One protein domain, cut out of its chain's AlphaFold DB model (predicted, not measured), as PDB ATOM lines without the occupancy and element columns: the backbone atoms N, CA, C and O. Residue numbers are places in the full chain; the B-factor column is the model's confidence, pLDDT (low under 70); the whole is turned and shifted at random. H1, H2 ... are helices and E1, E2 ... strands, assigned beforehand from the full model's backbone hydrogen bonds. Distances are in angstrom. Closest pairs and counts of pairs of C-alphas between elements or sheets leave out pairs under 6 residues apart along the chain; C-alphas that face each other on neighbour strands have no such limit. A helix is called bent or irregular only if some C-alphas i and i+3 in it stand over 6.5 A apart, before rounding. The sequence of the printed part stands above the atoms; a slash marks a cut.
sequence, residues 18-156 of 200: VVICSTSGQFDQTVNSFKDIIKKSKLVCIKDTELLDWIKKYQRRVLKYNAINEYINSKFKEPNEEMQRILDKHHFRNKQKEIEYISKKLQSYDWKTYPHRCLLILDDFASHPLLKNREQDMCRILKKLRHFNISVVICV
ATOM      1  N   VAL A  18     248.323 162.733 120.596       90.31
ATOM      2  CA  VAL A  18     248.427 161.442 121.263       90.31
ATOM      3  C   VAL A  18     249.149 161.676 122.578       90.31
ATOM      4  O   VAL A  18     250.280 162.163 122.614       90.31
ATOM      5  N   VAL A  19     248.463 161.363 123.665       90.62
ATOM      6  CA  VAL A  19     248.950 161.534 125.027       90.62
ATOM      7  C   VAL A  19     249.177 160.161 125.606       90.62
ATOM      8  O   VAL A  19     248.249 159.365 125.694       90.62
ATOM      9  N   ILE A  20     250.415 159.893 125.992       89.81
ATOM     10  CA  ILE A  20     250.827 158.628 126.580       89.81
ATOM     11  C   ILE A  20     251.059 158.880 128.057       89.81
ATOM     12  O   ILE A  20     251.863 159.731 128.437       89.81
ATOM     13  N   CYS A  21     250.297 158.183 128.880       87.75
ATOM     14  CA  CYS A  21     250.396 158.251 130.318       87.75
ATOM     15  C   CYS A  21     251.189 157.047 130.808       87.75
ATOM     16  O   CYS A  21     250.745 155.916 130.613       87.75
ATOM     17  N   SER A  22     252.325 157.301 131.452       83.19
ATOM     18  CA  SER A  22     253.196 156.268 132.018       83.19
ATOM     19  C   SER A  22     253.591 156.614 133.455       83.19
ATOM     20  O   SER A  22     253.591 157.779 133.862       83.19
ATOM     21  N   THR A  23     253.951 155.601 134.238       77.38
ATOM     22  CA  THR A  23     254.464 155.763 135.611       77.38
ATOM     23  C   THR A  23     255.815 156.490 135.637       77.38
ATOM     24  O   THR A  23     256.093 157.294 136.530       77.38
ATOM     25  N   SER A  24     256.655 156.260 134.623       76.38
ATOM     26  CA  SER A  24     257.965 156.904 134.473       76.38
ATOM     27  C   SER A  24     257.870 158.368 134.030       76.38
ATOM     28  O   SER A  24     258.825 159.124 134.218       76.38
ATOM     29  N   GLY A  25     256.743 158.785 133.438       74.50
ATOM     30  CA  GLY A  25     256.595 160.098 132.802       74.50
ATOM     31  C   GLY A  25     257.459 160.267 131.545       74.50
ATOM     32  O   GLY A  25     257.602 161.383 131.044       74.50
ATOM     33  N   GLN A  26     258.037 159.178 131.038       80.25
ATOM     34  CA  GLN A  26     258.824 159.130 129.810       80.25
ATOM     35  C   GLN A  26     258.186 158.166 128.812       80.25
ATOM     36  O   GLN A  26     257.471 157.236 129.197       80.25
ATOM     37  N   PHE A  27     258.456 158.396 127.525       82.19
ATOM     38  CA  PHE A  27     258.107 157.433 126.488       82.19
ATOM     39  C   PHE A  27     258.881 156.139 126.717       82.19
ATOM     40  O   PHE A  27     260.082 156.175 126.999       82.19
ATOM     41  N   ASP A  28     258.200 155.010 126.570       78.44
ATOM     42  CA  ASP A  28     258.843 153.707 126.601       78.44
ATOM     43  C   ASP A  28     259.756 153.515 125.372       78.44
ATOM     44  O   ASP A  28     259.785 154.313 124.423       78.44
ATOM     45  N   GLN A  29     260.563 152.455 125.388       78.94
ATOM     46  CA  GLN A  29     261.500 152.177 124.298       78.94
ATOM     47  C   GLN A  29     260.773 151.929 122.967       78.94
ATOM     48  O   GLN A  29     261.287 152.293 121.906       78.94
ATOM     49  N   THR A  30     259.559 151.373 123.021       78.06
ATOM     50  CA  THR A  30     258.724 151.122 121.845       78.06
ATOM     51  C   THR A  30     258.326 152.438 121.191       78.06
ATOM     52  O   THR A  30     258.660 152.669 120.030       78.06
ATOM     53  N   VAL A  31     257.698 153.356 121.929       80.38
ATOM     54  CA  VAL A  31     257.276 154.658 121.394       80.38
ATOM     55  C   VAL A  31     258.468 155.446 120.874       80.38
ATOM     56  O   VAL A  31     258.366 156.052 119.808       80.38
ATOM     57  N   ASN A  32     259.608 155.410 121.566       83.25
ATOM     58  CA  ASN A  32     260.820 156.070 121.082       83.25
ATOM     59  C   ASN A  32     261.299 155.500 119.739       83.25
ATOM     60  O   ASN A  32     261.690 156.271 118.869       83.25
ATOM     61  N   SER A  33     261.200 154.183 119.540       83.06
ATOM     62  CA  SER A  33     261.591 153.522 118.285       83.06
ATOM     63  C   SER A  33     260.655 153.857 117.118       83.06
ATOM     64  O   SER A  33     261.093 153.930 115.973       83.06
ATOM     65  N   PHE A  34     259.368 154.088 117.394       82.38
ATOM     66  CA  PHE A  34     258.364 154.409 116.370       82.38
ATOM     67  C   PHE A  34     258.098 155.914 116.207       82.38
ATOM     68  O   PHE A  34     257.310 156.313 115.346       82.38
ATOM     69  N   LYS A  35     258.762 156.766 116.994       82.38
ATOM     70  CA  LYS A  35     258.521 158.213 117.025       82.38
ATOM     71  C   LYS A  35     258.684 158.871 115.656       82.38
ATOM     72  O   LYS A  35     257.840 159.670 115.263       82.38
ATOM     73  N   ASP A  36     259.713 158.479 114.910       81.12
ATOM     74  CA  ASP A  36     260.039 159.063 113.601       81.12
ATOM     75  C   ASP A  36     259.035 158.687 112.499       81.12
ATOM     76  O   ASP A  36     258.931 159.351 111.461       81.12
ATOM     77  N   ILE A  37     258.256 157.627 112.730       84.12
ATOM     78  CA  ILE A  37     257.197 157.169 111.827       84.12
ATOM     79  C   ILE A  37     255.912 157.978 112.070       84.12
ATOM     80  O   ILE A  37     255.144 158.237 111.138       84.12
ATOM     81  N   ILE A  38     255.698 158.461 113.297       82.31
ATOM     82  CA  ILE A  38     254.536 159.271 113.678       82.31
ATOM     83  C   ILE A  38     254.799 160.740 113.322       82.31
ATOM     84  O   ILE A  38     255.193 161.558 114.145       82.31
ATOM     85  N   LYS A  39     254.562 161.088 112.053       79.38
ATOM     86  CA  LYS A  39     254.891 162.423 111.513       79.38
ATOM     87  C   LYS A  39     253.784 163.467 111.650       79.38
ATOM     88  O   LYS A  39     254.063 164.662 111.638       79.38
ATOM     89  N   LYS A  40     252.522 163.032 111.704       81.56
ATOM     90  CA  LYS A  40     251.361 163.938 111.617       81.56
ATOM     91  C   LYS A  40     250.776 164.304 112.982       81.56
ATOM     92  O   LYS A  40     250.242 165.398 113.133       81.56
ATOM     93  N   SER A  41     250.872 163.403 113.956       85.94
ATOM     94  CA  SER A  41     250.298 163.571 115.292       85.94
ATOM     95  C   SER A  41     251.343 164.075 116.277       85.94
ATOM     96  O   SER A  41     252.474 163.595 116.298       85.94
ATOM     97  N   LYS A  42     250.955 165.009 117.143       88.06
ATOM     98  CA  LYS A  42     251.795 165.458 118.249       88.06
ATOM     99  C   LYS A  42     251.778 164.413 119.360       88.06
ATOM    100  O   LYS A  42     250.713 164.079 119.869       88.06
ATOM    101  N   LEU A  43     252.955 163.944 119.765       88.94
ATOM    102  CA  LEU A  43     253.116 163.022 120.889       88.94
ATOM    103  C   LEU A  43     253.459 163.790 122.166       88.94
ATOM    104  O   LEU A  43     254.353 164.641 122.162       88.94
ATOM    105  N   VAL A  44     252.779 163.474 123.263       89.94
ATOM    106  CA  VAL A  44     253.055 164.027 124.595       89.94
ATOM    107  C   VAL A  44     253.100 162.886 125.600       89.94
ATOM    108  O   VAL A  44     252.190 162.065 125.628       89.94
ATOM    109  N   CYS A  45     254.139 162.846 126.430       88.88
ATOM    110  CA  CYS A  45     254.180 161.953 127.581       88.88
ATOM    111  C   CYS A  45     253.740 162.719 128.826       88.88
ATOM    112  O   CYS A  45     254.164 163.857 129.032       88.88
ATOM    113  N   ILE A  46     252.900 162.097 129.643       89.06
ATOM    114  CA  ILE A  46     252.496 162.613 130.948       89.06
ATOM    115  C   ILE A  46     252.743 161.549 132.005       89.06
ATOM    116  O   ILE A  46     252.641 160.350 131.740       89.06
ATOM    117  N   LYS A  47     253.062 162.004 133.211       86.56
ATOM    118  CA  LYS A  47     253.169 161.120 134.358       86.56
ATOM    119  C   LYS A  47     251.775 160.777 134.884       86.56
ATOM    120  O   LYS A  47     250.883 161.627 134.893       86.56
ATOM    121  N   ASP A  48     251.603 159.550 135.350       80.19
ATOM    122  CA  ASP A  48     250.383 159.046 135.987       80.19
ATOM    123  C   ASP A  48     249.816 159.970 137.082       80.19
ATOM    124  O   ASP A  48     248.614 160.252 137.099       80.19
ATOM    125  N   THR A  49     250.683 160.541 137.920       82.06
ATOM    126  CA  THR A  49     250.318 161.494 138.977       82.06
ATOM    127  C   THR A  49     249.693 162.786 138.447       82.06
ATOM    128  O   THR A  49     248.927 163.434 139.156       82.06
ATOM    129  N   GLU A  50     249.998 163.174 137.208       85.75
ATOM    130  CA  GLU A  50     249.521 164.415 136.584       85.75
ATOM    131  C   GLU A  50     248.314 164.198 135.662       85.75
ATOM    132  O   GLU A  50     247.718 165.167 135.177       85.75
ATOM    133  N   LEU A  51     247.917 162.943 135.428       84.69
ATOM    134  CA  LEU A  51     246.888 162.570 134.458       84.69
ATOM    135  C   LEU A  51     245.571 163.318 134.673       84.69
ATOM    136  O   LEU A  51     245.007 163.885 133.735       84.69
ATOM    137  N   LEU A  52     245.074 163.339 135.910       83.19
ATOM    138  CA  LEU A  52     243.789 163.964 136.229       83.19
ATOM    139  C   LEU A  52     243.810 165.476 135.994       83.19
ATOM    140  O   LEU A  52     242.851 166.039 135.456       83.19
ATOM    141  N   ASP A  53     244.900 166.136 136.373       87.31
ATOM    142  CA  ASP A  53     245.056 167.574 136.186       87.31
ATOM    143  C   ASP A  53     245.227 167.930 134.714       87.31
ATOM    144  O   ASP A  53     244.656 168.920 134.241       87.31
ATOM    145  N   TRP A  54     245.952 167.096 133.971       89.31
ATOM    146  CA  TRP A  54     246.080 167.223 132.531       89.31
ATOM    147  C   TRP A  54     244.720 167.083 131.837       89.31
ATOM    148  O   TRP A  54     244.337 167.977 131.079       89.31
ATOM    149  N   ILE A  55     243.936 166.046 132.166       86.69
ATOM    150  CA  ILE A  55     242.586 165.834 131.614       86.69
ATOM    151  C   ILE A  55     241.692 167.045 131.898       86.69
ATOM    152  O   ILE A  55     241.053 167.564 130.982       86.69
ATOM    153  N   LYS A  56     241.665 167.543 133.140       87.12
ATOM    154  CA  LYS A  56     240.859 168.721 133.513       87.12
ATOM    155  C   LYS A  56     241.278 169.969 132.729       87.12
ATOM    156  O   LYS A  56     240.419 170.731 132.276       87.12
ATOM    157  N   LYS A  57     242.585 170.203 132.558       89.44
ATOM    158  CA  LYS A  57     243.115 171.325 131.758       89.44
ATOM    159  C   LYS A  57     242.734 171.183 130.285       89.44
ATOM    160  O   LYS A  57     242.286 172.162 129.685       89.44
ATOM    161  N   TYR A  58     242.866 169.983 129.727       88.75
ATOM    162  CA  TYR A  58     242.523 169.691 128.341       88.75
ATOM    163  C   TYR A  58     241.021 169.872 128.080       88.75
ATOM    164  O   TYR A  58     240.655 170.596 127.157       88.75
ATOM    165  N   GLN A  59     240.145 169.347 128.943       86.81
ATOM    166  CA  GLN A  59     238.688 169.539 128.843       86.81
ATOM    167  C   GLN A  59     238.303 171.021 128.795       86.81
ATOM    168  O   GLN A  59     237.555 171.444 127.916       86.81
ATOM    169  N   ARG A  60     238.863 171.840 129.695       87.81
ATOM    170  CA  ARG A  60     238.633 173.296 129.690       87.81
ATOM    171  C   ARG A  60     239.115 173.955 128.398       87.81
ATOM    172  O   ARG A  60     238.514 174.929 127.958       87.81
ATOM    173  N   ARG A  61     240.209 173.467 127.809       88.56
ATOM    174  CA  ARG A  61     240.745 173.986 126.546       88.56
ATOM    175  C   ARG A  61     239.837 173.627 125.370       88.56
ATOM    176  O   ARG A  61     239.536 174.515 124.581       88.56
ATOM    177  N   VAL A  62     239.353 172.385 125.305       87.81
ATOM    178  CA  VAL A  62     238.403 171.927 124.278       87.81
ATOM    179  C   VAL A  62     237.091 172.701 124.350       87.81
ATOM    180  O   VAL A  62     236.649 173.209 123.329       87.81
ATOM    181  N   LEU A  63     236.515 172.883 125.543       87.94
ATOM    182  CA  LEU A  63     235.284 173.670 125.712       87.94
ATOM    183  C   LEU A  63     235.430 175.091 125.165       87.94
ATOM    184  O   LEU A  63     234.585 175.555 124.406       87.94
ATOM    185  N   LYS A  64     236.536 175.763 125.501       88.25
ATOM    186  CA  LYS A  64     236.816 177.117 125.005       88.25
ATOM    187  C   LYS A  64     237.045 177.149 123.503       88.25
ATOM    188  O   LYS A  64     236.585 178.074 122.847       88.25
ATOM    189  N   TYR A  65     237.781 176.180 122.968       89.06
ATOM    190  CA  TYR A  65     238.035 176.090 121.534       89.06
ATOM    191  C   TYR A  65     236.739 175.874 120.751       89.06
ATOM    192  O   TYR A  65     236.482 176.597 119.793       89.06
ATOM    193  N   ASN A  66     235.892 174.952 121.211       87.69
ATOM    194  CA  ASN A  66     234.594 174.693 120.600       87.69
ATOM    195  C   ASN A  66     233.698 175.929 120.674       87.69
ATOM    196  O   ASN A  66     233.158 176.337 119.655       87.69
ATOM    197  N   ALA A  67     233.633 176.592 121.831       87.75
ATOM    198  CA  ALA A  67     232.873 177.826 121.992       87.75
ATOM    199  C   ALA A  67     233.324 178.944 121.044       87.75
ATOM    200  O   ALA A  67     232.496 179.610 120.428       87.75
ATOM    201  N   ILE A  68     234.639 179.122 120.885       89.12
ATOM    202  CA  ILE A  68     235.200 180.091 119.941       89.12
ATOM    203  C   ILE A  68     234.822 179.725 118.500       89.12
ATOM    204  O   ILE A  68     234.384 180.596 117.751       89.12
ATOM    205  N   ASN A  69     234.962 178.459 118.104       88.25
ATOM    206  CA  ASN A  69     234.655 178.027 116.741       88.25
ATOM    207  C   ASN A  69     233.158 178.094 116.423       88.25
ATOM    208  O   ASN A  69     232.797 178.556 115.346       88.25
ATOM    209  N   GLU A  70     232.280 177.695 117.343       88.12
ATOM    210  CA  GLU A  70     230.827 177.878 117.214       88.12
ATOM    211  C   GLU A  70     230.478 179.353 117.033       88.12
ATOM    212  O   GLU A  70     229.724 179.716 116.129       88.12
ATOM    213  N   TYR A  71     231.096 180.221 117.832       89.25
ATOM    214  CA  TYR A  71     230.867 181.651 117.744       89.25
ATOM    215  C   TYR A  71     231.344 182.239 116.407       89.25
ATOM    216  O   TYR A  71     230.604 183.000 115.777       89.25
ATOM    217  N   ILE A  72     232.514 181.829 115.910       87.31
ATOM    218  CA  ILE A  72     233.009 182.202 114.574       87.31
ATOM    219  C   ILE A  72     232.069 181.682 113.478       87.31
ATOM    220  O   ILE A  72     231.699 182.442 112.582       87.31
ATOM    221  N   ASN A  73     231.626 180.425 113.570       86.38
ATOM    222  CA  ASN A  73     230.712 179.805 112.605       86.38
ATOM    223  C   ASN A  73     229.340 180.498 112.582       86.38
ATOM    224  O   ASN A  73     228.745 180.651 111.516       86.38
ATOM    225  N   SER A  74     228.877 181.013 113.727       88.62
ATOM    226  CA  SER A  74     227.670 181.848 113.830       88.62
ATOM    227  C   SER A  74     227.848 183.268 113.261       88.62
ATOM    228  O   SER A  74     226.915 184.072 113.287       88.62
ATOM    229  N   LYS A  75     229.040 183.606 112.744       87.00
ATOM    230  CA  LYS A  75     229.443 184.959 112.323       87.00
ATOM    231  C   LYS A  75     229.388 185.969 113.473       87.00
ATOM    232  O   LYS A  75     228.954 187.105 113.274       87.00
ATOM    233  N   PHE A  76     229.852 185.565 114.657       84.94
ATOM    234  CA  PHE A  76     229.923 186.393 115.866       84.94
ATOM    235  C   PHE A  76     228.546 186.864 116.378       84.94
ATOM    236  O   PHE A  76     228.414 187.981 116.885       84.94
ATOM    237  N   LYS A  77     227.500 186.039 116.221       81.94
ATOM    238  CA  LYS A  77     226.117 186.406 116.581       81.94
ATOM    239  C   LYS A  77     225.600 185.703 117.824       81.94
ATOM    240  O   LYS A  77     224.970 186.349 118.652       81.94
ATOM    241  N   GLU A  78     225.870 184.411 117.954       82.50
ATOM    242  CA  GLU A  78     225.276 183.572 118.995       82.50
ATOM    243  C   GLU A  78     226.381 183.018 119.899       82.50
ATOM    244  O   GLU A  78     226.949 181.960 119.619       82.50
ATOM    245  N   PRO A  79     226.766 183.753 120.958       83.56
ATOM    246  CA  PRO A  79     227.733 183.247 121.913       83.56
ATOM    247  C   PRO A  79     227.051 182.225 122.826       83.56
ATOM    248  O   PRO A  79     226.059 182.533 123.492       83.56
ATOM    249  N   ASN A  80     227.609 181.016 122.884       87.19
ATOM    250  CA  ASN A  80     227.221 180.019 123.880       87.19
ATOM    251  C   ASN A  80     227.648 180.455 125.303       87.19
ATOM    252  O   ASN A  80     228.370 181.441 125.467       87.19
ATOM    253  N   GLU A  81     227.237 179.719 126.342       87.25
ATOM    254  CA  GLU A  81     227.528 180.077 127.745       87.25
ATOM    255  C   GLU A  81     229.026 180.289 128.027       87.25
ATOM    256  O   GLU A  81     229.413 181.234 128.716       87.25
ATOM    257  N   GLU A  82     229.892 179.426 127.488       85.06
ATOM    258  CA  GLU A  82     231.340 179.536 127.689       85.06
ATOM    259  C   GLU A  82     231.932 180.744 126.953       85.06
ATOM    260  O   GLU A  82     232.822 181.410 127.487       85.06
ATOM    261  N   MET A  83     231.427 181.073 125.761       87.38
ATOM    262  CA  MET A  83     231.840 182.267 125.029       87.38
ATOM    263  C   MET A  83     231.366 183.538 125.737       87.38
ATOM    264  O   MET A  83     232.163 184.461 125.897       87.38
ATOM    265  N   GLN A  84     230.126 183.574 126.240       86.44
ATOM    266  CA  GLN A  84     229.614 184.702 127.030       86.44
ATOM    267  C   GLN A  84     230.493 184.962 128.255       86.44
ATOM    268  O   GLN A  84     230.976 186.077 128.437       86.44
ATOM    269  N   ARG A  85     230.853 183.914 129.007       87.81
ATOM    270  CA  ARG A  85     231.792 184.029 130.139       87.81
ATOM    271  C   ARG A  85     233.138 184.641 129.745       87.81
ATOM    272  O   ARG A  85     233.741 185.357 130.543       87.81
ATOM    273  N   ILE A  86     233.652 184.341 128.549       86.12
ATOM    274  CA  ILE A  86     234.909 184.920 128.045       86.12
ATOM    275  C   ILE A  86     234.729 186.403 127.709       86.12
ATOM    276  O   ILE A  86     235.599 187.203 128.064       86.12
ATOM    277  N   LEU A  87     233.631 186.753 127.036       85.44
ATOM    278  CA  LEU A  87     233.301 188.130 126.665       85.44
ATOM    279  C   LEU A  87     233.139 189.008 127.909       85.44
ATOM    280  O   LEU A  87     233.791 190.051 128.007       85.44
ATOM    281  N   ASP A  88     232.369 188.531 128.887       87.00
ATOM    282  CA  ASP A  88     232.127 189.228 130.150       87.00
ATOM    283  C   ASP A  88     233.424 189.413 130.928       87.00
ATOM    284  O   ASP A  88     233.738 190.510 131.372       87.00
ATOM    285  N   LYS A  89     234.248 188.365 131.037       89.38
ATOM    286  CA  LYS A  89     235.498 188.427 131.801       89.38
ATOM    287  C   LYS A  89     236.500 189.444 131.251       89.38
ATOM    288  O   LYS A  89     237.258 190.032 132.021       89.38
ATOM    289  N   HIS A  90     236.591 189.575 129.931       85.00
ATOM    290  CA  HIS A  90     237.599 190.427 129.300       85.00
ATOM    291  C   HIS A  90     237.116 191.854 129.024       85.00
ATOM    292  O   HIS A  90     237.965 192.703 128.748       85.00
ATOM    293  N   HIS A  91     235.806 192.121 129.118       82.75
ATOM    294  CA  HIS A  91     235.189 193.432 128.888       82.75
ATOM    295  C   HIS A  91     235.780 194.148 127.663       82.75
ATOM    296  O   HIS A  91     236.378 195.228 127.755       82.75
ATOM    297  N   PHE A  92     235.676 193.509 126.496       86.00
ATOM    298  CA  PHE A  92     236.256 194.046 125.269       86.00
ATOM    299  C   PHE A  92     235.650 195.414 124.932       86.00
ATOM    300  O   PHE A  92     234.439 195.578 124.845       86.00
ATOM    301  N   ARG A  93     236.513 196.411 124.709       77.44
ATOM    302  CA  ARG A  93     236.084 197.786 124.391       77.44
ATOM    303  C   ARG A  93     235.457 197.913 123.001       77.44
ATOM    304  O   ARG A  93     234.682 198.829 122.763       77.44
ATOM    305  N   ASN A  94     235.856 197.052 122.066       86.31
ATOM    306  CA  ASN A  94     235.367 197.033 120.692       86.31
ATOM    307  C   ASN A  94     235.491 195.624 120.086       86.31
ATOM    308  O   ASN A  94     236.297 194.807 120.543       86.31
ATOM    309  N   LYS A  95     234.745 195.374 119.003       84.75
ATOM    310  CA  LYS A  95     234.793 194.101 118.260       84.75
ATOM    311  C   LYS A  95     236.183 193.775 117.707       84.75
ATOM    312  O   LYS A  95     236.537 192.614 117.560       84.75
ATOM    313  N   GLN A  96     237.004 194.783 117.415       87.62
ATOM    314  CA  GLN A  96     238.346 194.557 116.879       87.62
ATOM    315  C   GLN A  96     239.270 193.876 117.900       87.62
ATOM    316  O   GLN A  96     239.954 192.918 117.551       87.62
ATOM    317  N   LYS A  97     239.251 194.308 119.170       88.31
ATOM    318  CA  LYS A  97     240.025 193.655 120.240       88.31
ATOM    319  C   LYS A  97     239.517 192.259 120.569       88.31
ATOM    320  O   LYS A  97     240.306 191.396 120.941       88.31
ATOM    321  N   GLU A  98     238.217 192.044 120.432       87.44
ATOM    322  CA  GLU A  98     237.605 190.728 120.579       87.44
ATOM    323  C   GLU A  98     238.125 189.754 119.509       87.44
ATOM    324  O   GLU A  98     238.635 188.684 119.843       87.44
ATOM    325  N   ILE A  99     238.104 190.162 118.234       88.19
ATOM    326  CA  ILE A  99     238.653 189.375 117.118       88.19
ATOM    327  C   ILE A  99     240.156 189.140 117.305       88.19
ATOM    328  O   ILE A  99     240.632 188.024 117.103       88.19
ATOM    329  N   GLU A 100     240.911 190.155 117.735       90.31
ATOM    330  CA  GLU A 100     242.346 190.024 118.006       90.31
ATOM    331  C   GLU A 100     242.623 189.006 119.123       90.31
ATOM    332  O   GLU A 100     243.518 188.167 119.000       90.31
ATOM    333  N   TYR A 101     241.835 189.035 120.199       90.06
ATOM    334  CA  TYR A 101     241.936 188.069 121.289       90.06
ATOM    335  C   TYR A 101     241.615 186.649 120.815       90.06
ATOM    336  O   TYR A 101     242.378 185.723 121.101       90.06
ATOM    337  N   ILE A 102     240.516 186.477 120.077       88.81
ATOM    338  CA  ILE A 102     240.106 185.187 119.517       88.81
ATOM    339  C   ILE A 102     241.195 184.640 118.589       88.81
ATOM    340  O   ILE A 102     241.608 183.492 118.743       88.81
ATOM    341  N   SER A 103     241.726 185.475 117.694       88.62
ATOM    342  CA  SER A 103     242.806 185.107 116.776       88.62
ATOM    343  C   SER A 103     244.064 184.669 117.530       88.62
ATOM    344  O   SER A 103     244.574 183.573 117.291       88.62
ATOM    345  N   LYS A 104     244.504 185.444 118.532       90.69
ATOM    346  CA  LYS A 104     245.630 185.074 119.409       90.69
ATOM    347  C   LYS A 104     245.386 183.755 120.139       90.69
ATOM    348  O   LYS A 104     246.313 182.965 120.308       90.69
ATOM    349  N   LYS A 105     244.151 183.493 120.582       88.69
ATOM    350  CA  LYS A 105     243.803 182.227 121.238       88.69
ATOM    351  C   LYS A 105     243.849 181.048 120.283       88.69
ATOM    352  O   LYS A 105     244.469 180.049 120.636       88.69
ATOM    353  N   LEU A 106     243.277 181.170 119.091       87.00
ATOM    354  CA  LEU A 106     243.343 180.125 118.069       87.00
ATOM    355  C   LEU A 106     244.790 179.816 117.669       87.00
ATOM    356  O   LEU A 106     245.173 178.649 117.659       87.00
ATOM    357  N   GLN A 107     245.615 180.847 117.471       87.69
ATOM    358  CA  GLN A 107     247.052 180.686 117.218       87.69
ATOM    359  C   GLN A 107     247.768 179.990 118.380       87.69
ATOM    360  O   GLN A 107     248.567 179.091 118.158       87.69
ATOM    361  N   SER A 108     247.459 180.355 119.630       86.81
ATOM    362  CA  SER A 108     248.051 179.688 120.799       86.81
ATOM    363  C   SER A 108     247.640 178.221 120.923       86.81
ATOM    364  O   SER A 108     248.340 177.428 121.561       86.81
ATOM    365  N   TYR A 109     246.478 177.866 120.369       84.31
ATOM    366  CA  TYR A 109     245.996 176.500 120.407       84.31
ATOM    367  C   TYR A 109     246.636 175.625 119.340       84.31
ATOM    368  O   TYR A 109     246.972 174.490 119.676       84.31
ATOM    369  N   ASP A 110     246.846 176.169 118.139       82.44
ATOM    370  CA  ASP A 110     247.510 175.503 117.011       82.44
ATOM    371  C   ASP A 110     246.902 174.123 116.689       82.44
ATOM    372  O   ASP A 110     247.588 173.117 116.523       82.44
ATOM    373  N   TRP A 111     245.568 174.066 116.689       84.00
ATOM    374  CA  TRP A 111     244.791 172.874 116.345       84.00
ATOM    375  C   TRP A 111     244.254 173.011 114.923       84.00
ATOM    376  O   TRP A 111     243.711 174.061 114.569       84.00
ATOM    377  N   LYS A 112     244.420 171.967 114.107       77.56
ATOM    378  CA  LYS A 112     244.119 171.986 112.662       77.56
ATOM    379  C   LYS A 112     242.704 171.493 112.345       77.56
ATOM    380  O   LYS A 112     242.161 171.808 111.293       77.56
ATOM    381  N   THR A 113     242.110 170.727 113.251       77.38
ATOM    382  CA  THR A 113     240.832 170.035 113.117       77.38
ATOM    383  C   THR A 113     239.831 170.597 114.109       77.38
ATOM    384  O   THR A 113     240.138 170.930 115.256       77.38
ATOM    385  N   TYR A 114     238.586 170.651 113.656       77.31
ATOM    386  CA  TYR A 114     237.437 170.957 114.481       77.31
ATOM    387  C   TYR A 114     236.339 169.919 114.186       77.31
ATOM    388  O   TYR A 114     235.882 169.849 113.044       77.31
ATOM    389  N   PRO A 115     235.928 169.087 115.164       78.62
ATOM    390  CA  PRO A 115     236.385 169.049 116.558       78.62
ATOM    391  C   PRO A 115     237.813 168.498 116.704       78.62
ATOM    392  O   PRO A 115     238.231 167.629 115.941       78.62
ATOM    393  N   HIS A 116     238.540 168.978 117.716       85.31
ATOM    394  CA  HIS A 116     239.887 168.495 118.028       85.31
ATOM    395  C   HIS A 116     239.821 167.066 118.586       85.31
ATOM    396  O   HIS A 116     239.099 166.800 119.551       85.31
ATOM    397  N   ARG A 117     240.570 166.141 117.979       87.19
ATOM    398  CA  ARG A 117     240.571 164.717 118.343       87.19
ATOM    399  C   ARG A 117     241.862 164.341 119.056       87.19
ATOM    400  O   ARG A 117     242.954 164.520 118.511       87.19
ATOM    401  N   CYS A 118     241.721 163.756 120.242       90.62
ATOM    402  CA  CYS A 118     242.841 163.312 121.067       90.62
ATOM    403  C   CYS A 118     242.760 161.810 121.333       90.62
ATOM    404  O   CYS A 118     241.686 161.269 121.586       90.62
ATOM    405  N   LEU A 119     243.913 161.152 121.318       91.50
ATOM    406  CA  LEU A 119     244.079 159.773 121.756       91.50
ATOM    407  C   LEU A 119     244.831 159.767 123.085       91.50
ATOM    408  O   LEU A 119     245.949 160.264 123.160       91.50
ATOM    409  N   LEU A 120     244.225 159.219 124.129       91.12
ATOM    410  CA  LEU A 120     244.853 158.997 125.425       91.12
ATOM    411  C   LEU A 120     245.218 157.516 125.552       91.12
ATOM    412  O   LEU A 120     244.340 156.660 125.526       91.12
ATOM    413  N   ILE A 121     246.500 157.218 125.710       89.56
ATOM    414  CA  ILE A 121     247.023 155.871 125.929       89.56
ATOM    415  C   ILE A 121     247.427 155.771 127.398       89.56
ATOM    416  O   ILE A 121     248.267 156.536 127.863       89.56
ATOM    417  N   LEU A 122     246.802 154.857 128.134       87.19
ATOM    418  CA  LEU A 122     247.169 154.521 129.506       87.19
ATOM    419  C   LEU A 122     248.064 153.286 129.461       87.19
ATOM    420  O   LEU A 122     247.559 152.176 129.275       87.19
ATOM    421  N   ASP A 123     249.372 153.496 129.583       82.38
ATOM    422  CA  ASP A 123     250.368 152.432 129.532       82.38
ATOM    423  C   ASP A 123     250.715 151.929 130.939       82.38
ATOM    424  O   ASP A 123     250.819 152.714 131.882       82.38
ATOM    425  N   ASP A 124     250.830 150.609 131.078       72.56
ATOM    426  CA  ASP A 124     251.078 149.881 132.332       72.56
ATOM    427  C   ASP A 124     250.268 150.378 133.552       72.56
ATOM    428  O   ASP A 124     250.745 150.499 134.682       72.56
ATOM    429  N   PHE A 125     248.984 150.676 133.340       69.94
ATOM    430  CA  PHE A 125     248.140 151.279 134.379       69.94
ATOM    431  C   PHE A 125     247.550 150.255 135.370       69.94
ATOM    432  O   PHE A 125     246.822 150.622 136.294       69.94
ATOM    433  N   ALA A 126     247.865 148.965 135.205       62.00
ATOM    434  CA  ALA A 126     247.249 147.824 135.891       62.00
ATOM    435  C   ALA A 126     247.304 147.893 137.431       62.00
ATOM    436  O   ALA A 126     246.407 147.407 138.125       62.00
ATOM    437  N   SER A 127     248.360 148.487 137.986       58.53
ATOM    438  CA  SER A 127     248.546 148.612 139.434       58.53
ATOM    439  C   SER A 127     248.105 149.966 139.992       58.53
ATOM    440  O   SER A 127     248.036 150.109 141.217       58.53
ATOM    441  N   HIS A 128     247.776 150.931 139.126       67.56
ATOM    442  CA  HIS A 128     247.585 152.314 139.530       67.56
ATOM    443  C   HIS A 128     246.351 152.452 140.445       67.56
ATOM    444  O   HIS A 128     245.281 151.922 140.116       67.56
ATOM    445  N   PRO A 129     246.440 153.195 141.570       62.41
ATOM    446  CA  PRO A 129     245.320 153.397 142.496       62.41
ATOM    447  C   PRO A 129     244.046 153.904 141.810       62.41
ATOM    448  O   PRO A 129     242.941 153.559 142.217       62.41
ATOM    449  N   LEU A 130     244.202 154.657 140.716       62.50
ATOM    450  CA  LEU A 130     243.092 155.155 139.894       62.50
ATOM    451  C   LEU A 130     242.276 154.049 139.196       62.50
ATOM    452  O   LEU A 130     241.106 154.280 138.902       62.50
ATOM    453  N   LEU A 131     242.850 152.867 138.928       60.88
ATOM    454  CA  LEU A 131     242.106 151.710 138.402       60.88
ATOM    455  C   LEU A 131     241.645 150.739 139.496       60.88
ATOM    456  O   LEU A 131     240.644 150.047 139.300       60.88
ATOM    457  N   LYS A 132     242.344 150.698 140.640       57.56
ATOM    458  CA  LYS A 132     242.044 149.782 141.755       57.56
ATOM    459  C   LYS A 132     241.002 150.308 142.743       57.56
ATOM    460  O   LYS A 132     240.239 149.504 143.283       57.56
ATOM    461  N   ASN A 133     240.946 151.615 142.999       57.25
ATOM    462  CA  ASN A 133     239.994 152.159 143.964       57.25
ATOM    463  C   ASN A 133     238.564 152.104 143.410       57.25
ATOM    464  O   ASN A 133     238.261 152.636 142.344       57.25
ATOM    465  N   ARG A 134     237.672 151.462 144.176       50.91
ATOM    466  CA  ARG A 134     236.232 151.331 143.884       50.91
ATOM    467  C   ARG A 134     235.478 152.670 143.923       50.91
ATOM    468  O   ARG A 134     234.318 152.724 143.517       50.91
ATOM    469  N   GLU A 135     236.118 153.750 144.361       49.97
ATOM    470  CA  GLU A 135     235.540 155.094 144.376       49.97
ATOM    471  C   GLU A 135     235.655 155.776 142.997       49.97
ATOM    472  O   GLU A 135     236.559 156.548 142.712       49.97
ATOM    473  N   GLN A 136     234.721 155.402 142.119       53.19
ATOM    474  CA  GLN A 136     233.944 156.203 141.148       53.19
ATOM    475  C   GLN A 136     234.578 157.245 140.191       53.19
ATOM    476  O   GLN A 136     233.881 157.648 139.252       53.19
ATOM    477  N   ASP A 137     235.842 157.652 140.296       63.09
ATOM    478  CA  ASP A 137     236.337 158.786 139.499       63.09
ATOM    479  C   ASP A 137     236.735 158.412 138.065       63.09
ATOM    480  O   ASP A 137     236.273 159.047 137.113       63.09
ATOM    481  N   MET A 138     237.508 157.343 137.851       66.06
ATOM    482  CA  MET A 138     238.008 157.031 136.503       66.06
ATOM    483  C   MET A 138     236.922 156.570 135.538       66.06
ATOM    484  O   MET A 138     236.873 157.065 134.420       66.06
ATOM    485  N   CYS A 139     236.011 155.675 135.933       69.69
ATOM    486  CA  CYS A 139     234.940 155.233 135.029       69.69
ATOM    487  C   CYS A 139     234.034 156.408 134.615       69.69
ATOM    488  O   CYS A 139     233.650 156.534 133.449       69.69
ATOM    489  N   ARG A 140     233.750 157.330 135.545       73.12
ATOM    490  CA  ARG A 140     232.998 158.556 135.248       73.12
ATOM    491  C   ARG A 140     233.778 159.484 134.322       73.12
ATOM    492  O   ARG A 140     233.183 160.047 133.403       73.12
ATOM    493  N   ILE A 141     235.084 159.633 134.539       75.94
ATOM    494  CA  ILE A 141     235.963 160.413 133.664       75.94
ATOM    495  C   ILE A 141     236.000 159.785 132.272       75.94
ATOM    496  O   ILE A 141     235.657 160.478 131.326       75.94
ATOM    497  N   LEU A 142     236.295 158.489 132.133       76.81
ATOM    498  CA  LEU A 142     236.343 157.760 130.859       76.81
ATOM    499  C   LEU A 142     235.038 157.894 130.063       76.81
ATOM    500  O   LEU A 142     235.075 158.153 128.862       76.81
ATOM    501  N   LYS A 143     233.878 157.803 130.729       77.44
ATOM    502  CA  LYS A 143     232.576 158.077 130.096       77.44
ATOM    503  C   LYS A 143     232.481 159.522 129.598       77.44
ATOM    504  O   LYS A 143     232.071 159.751 128.464       77.44
ATOM    505  N   LYS A 144     232.895 160.494 130.419       80.19
ATOM    506  CA  LYS A 144     232.916 161.919 130.047       80.19
ATOM    507  C   LYS A 144     233.896 162.225 128.914       80.19
ATOM    508  O   LYS A 144     233.592 163.084 128.096       80.19
ATOM    509  N   LEU A 145     235.036 161.539 128.843       82.12
ATOM    510  CA  LEU A 145     236.082 161.784 127.846       82.12
ATOM    511  C   LEU A 145     235.574 161.629 126.405       82.12
ATOM    512  O   LEU A 145     235.964 162.412 125.539       82.12
ATOM    513  N   ARG A 146     234.624 160.714 126.168       75.88
ATOM    514  CA  ARG A 146     233.986 160.543 124.853       75.88
ATOM    515  C   ARG A 146     233.249 161.789 124.370       75.88
ATOM    516  O   ARG A 146     233.305 162.095 123.185       75.88
ATOM    517  N   HIS A 147     232.616 162.534 125.277       79.19
ATOM    518  CA  HIS A 147     231.941 163.792 124.939       79.19
ATOM    519  C   HIS A 147     232.920 164.898 124.514       79.19
ATOM    520  O   HIS A 147     232.499 165.887 123.929       79.19
ATOM    521  N   PHE A 148     234.216 164.730 124.793       80.38
ATOM    522  CA  PHE A 148     235.283 165.656 124.410       80.38
ATOM    523  C   PHE A 148     236.132 165.140 123.242       80.38
ATOM    524  O   PHE A 148     237.252 165.616 123.058       80.38
ATOM    525  N   ASN A 149     235.642 164.144 122.492       82.75
ATOM    526  CA  ASN A 149     236.366 163.522 121.377       82.75
ATOM    527  C   ASN A 149     237.749 162.976 121.787       82.75
ATOM    528  O   ASN A 149     238.698 163.001 121.000       82.75
ATOM    529  N   ILE A 150     237.858 162.487 123.029       87.94
ATOM    530  CA  ILE A 150     239.046 161.784 123.509       87.94
ATOM    531  C   ILE A 150     238.794 160.282 123.431       87.94
ATOM    532  O   ILE A 150     237.983 159.735 124.184       87.94
ATOM    533  N   SER A 151     239.518 159.621 122.535       89.44
ATOM    534  CA  SER A 151     239.603 158.164 122.482       89.44
ATOM    535  C   SER A 151     240.586 157.682 123.537       89.44
ATOM    536  O   SER A 151     241.627 158.306 123.732       89.44
ATOM    537  N   VAL A 152     240.276 156.579 124.215       88.88
ATOM    538  CA  VAL A 152     241.144 156.022 125.260       88.88
ATOM    539  C   VAL A 152     241.538 154.601 124.900       88.88
ATOM    540  O   VAL A 152     240.668 153.775 124.635       88.88
ATOM    541  N   VAL A 153     242.836 154.323 124.939       89.62
ATOM    542  CA  VAL A 153     243.414 152.981 124.854       89.62
ATOM    543  C   VAL A 153     244.012 152.657 126.214       89.62
ATOM    544  O   VAL A 153     244.740 153.467 126.783       89.62
ATOM    545  N   ILE A 154     243.676 151.489 126.752       86.88
ATOM    546  CA  ILE A 154     244.186 151.022 128.039       86.88
ATOM    547  C   ILE A 154     245.018 149.774 127.776       86.88
ATOM    548  O   ILE A 154     244.474 148.748 127.369       86.88
ATOM    549  N   CYS A 155     246.323 149.873 128.004       85.69
ATOM    550  CA  CYS A 155     247.258 148.769 127.846       85.69
ATOM    551  C   CYS A 155     247.488 148.121 129.215       85.69
ATOM    552  O   CYS A 155     247.926 148.774 130.162       85.69
ATOM    553  N   VAL A 156     247.160 146.835 129.336       81.38
ATOM    554  CA  VAL A 156     247.354 146.055 130.566       81.38
ATOM    555  C   VAL A 156     247.899 144.675 130.240       81.38
ATOM    556  O   VAL A 156     247.561 144.094 129.211       81.38
TER     557      VAL A 156
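Overview. This is residues 18 to 156 of the 200 residues of an uncharacterized protein of Trichomonas vaginalis (UniProt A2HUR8). A small sheet of four parallel strands makes one end of this domain, and the long helix H2 starts over one face of it and runs on well past it. Beyond the sheet the far half of H2, with H3 packed on it, makes a loose helical arm in which H4 folds back toward the sheet; H6 also packs on the sheet beside E4, while the short H1 lies off the sheet on the side away from H2. The printed part has 139 residues with six named helices and four named strands, in the order E1 H1 E2 H2 H3 H4 E3 H5 H6 E4, and the sheet's order is E2 E1 E3 E4. The class is mixed, helices and strands. The whole is loose, with a radius of gyration of the C-alphas of 17.9 A, and flat, spanning 53 by 39 by 20 A.

Arrangement. E1, residues 18 to 22, is an inner strand and the parallel neighbour of E2, residues 42 to 47, an edge strand; N 20 and O 44 are within hydrogen-bond range at 2.8 A. E1, H1 with residues 29 to 34, and E2 form a strand-helix-strand unit, two parallel neighbour strands with a helix between, whose crossover is right-handed. H1 is not on the sheet. On the other side of E1 is its parallel neighbour E3, residues 118 to 122, with N 19 and O 119 at 2.8 A. E3 is also the parallel neighbour of the edge strand E4, residues 150 to 154, with N 120 and O 151 at 2.8 A. The sheet is only just strongly twisted, its C-alphas lying up to 4.4 A off its best plane. H2, residues 48 to 73, is on the sheet at a height of 8.0 A, over E1 and only just over E2, with 3 C-alphas. It runs along the strands, at 1 degree to E1 on the local plane. Its closest C-alphas to E1 are those of Asp 48 and Ser 22, 5.6 A apart. H3, residues 81 to 90, touches residues 63 to 71 of H2 alone, about perpendicular at 90 degrees; the closest C-alphas are those of Ala 67 and Met 83, 5.5 A apart. H4, residues 95 to 109, is close to H2 but not clearly touching, at a steep tilt of 39 degrees, opposite ways; the closest C-alphas, of Ile 68 and Ile 102, are 7.1 A apart. H5, residues 129 to 132, and H6, residues 137 to 146, only just touch, with 3 pairs of C-alphas within 8 A, and only at the corner by their link; the closest are those of Leu 130 and Met 138, 6.4 A apart. E3, H5, H6 and E4 form a second such unit, also right-handed. H2 and H6, on one face of the sheet, make two layers with it, a layer of helices and a layer of strands. Every O i to N i+4 pair is within hydrogen-bond range in H1, H3 and H4, against 20 of 22 in H2 and 5 of 6 in H6; H5 is too short for such a pair.

Along the chain. E1 begins at C-alpha 18, (248.427, 161.442, 121.263), and is 12.9 A long; H1 measures 8.8 A and E2 16.7 A. H2 is 36.9 A long and ends at C-alpha 73, (230.712, 179.805, 112.605). It is irregular, with C-alphas 49 and 52 7.5 A apart, and has a kink of 26 degrees near residue 55. H3 measures 14.5 A, H4 21.0 A, E3 12.9 A, H5 4.9 A and H6 14.9 A. E4, 12.8 A long, ends at C-alpha 154, (244.186, 151.022, 128.039).

Size, cuts and confidence. The two C-alphas farthest apart are those of Asn 94 and Ser 127, 53.6 A. The printed part has no cut and no long link. The mean pLDDT of the printed part is 82.3; residues 125 to 139 are under 70.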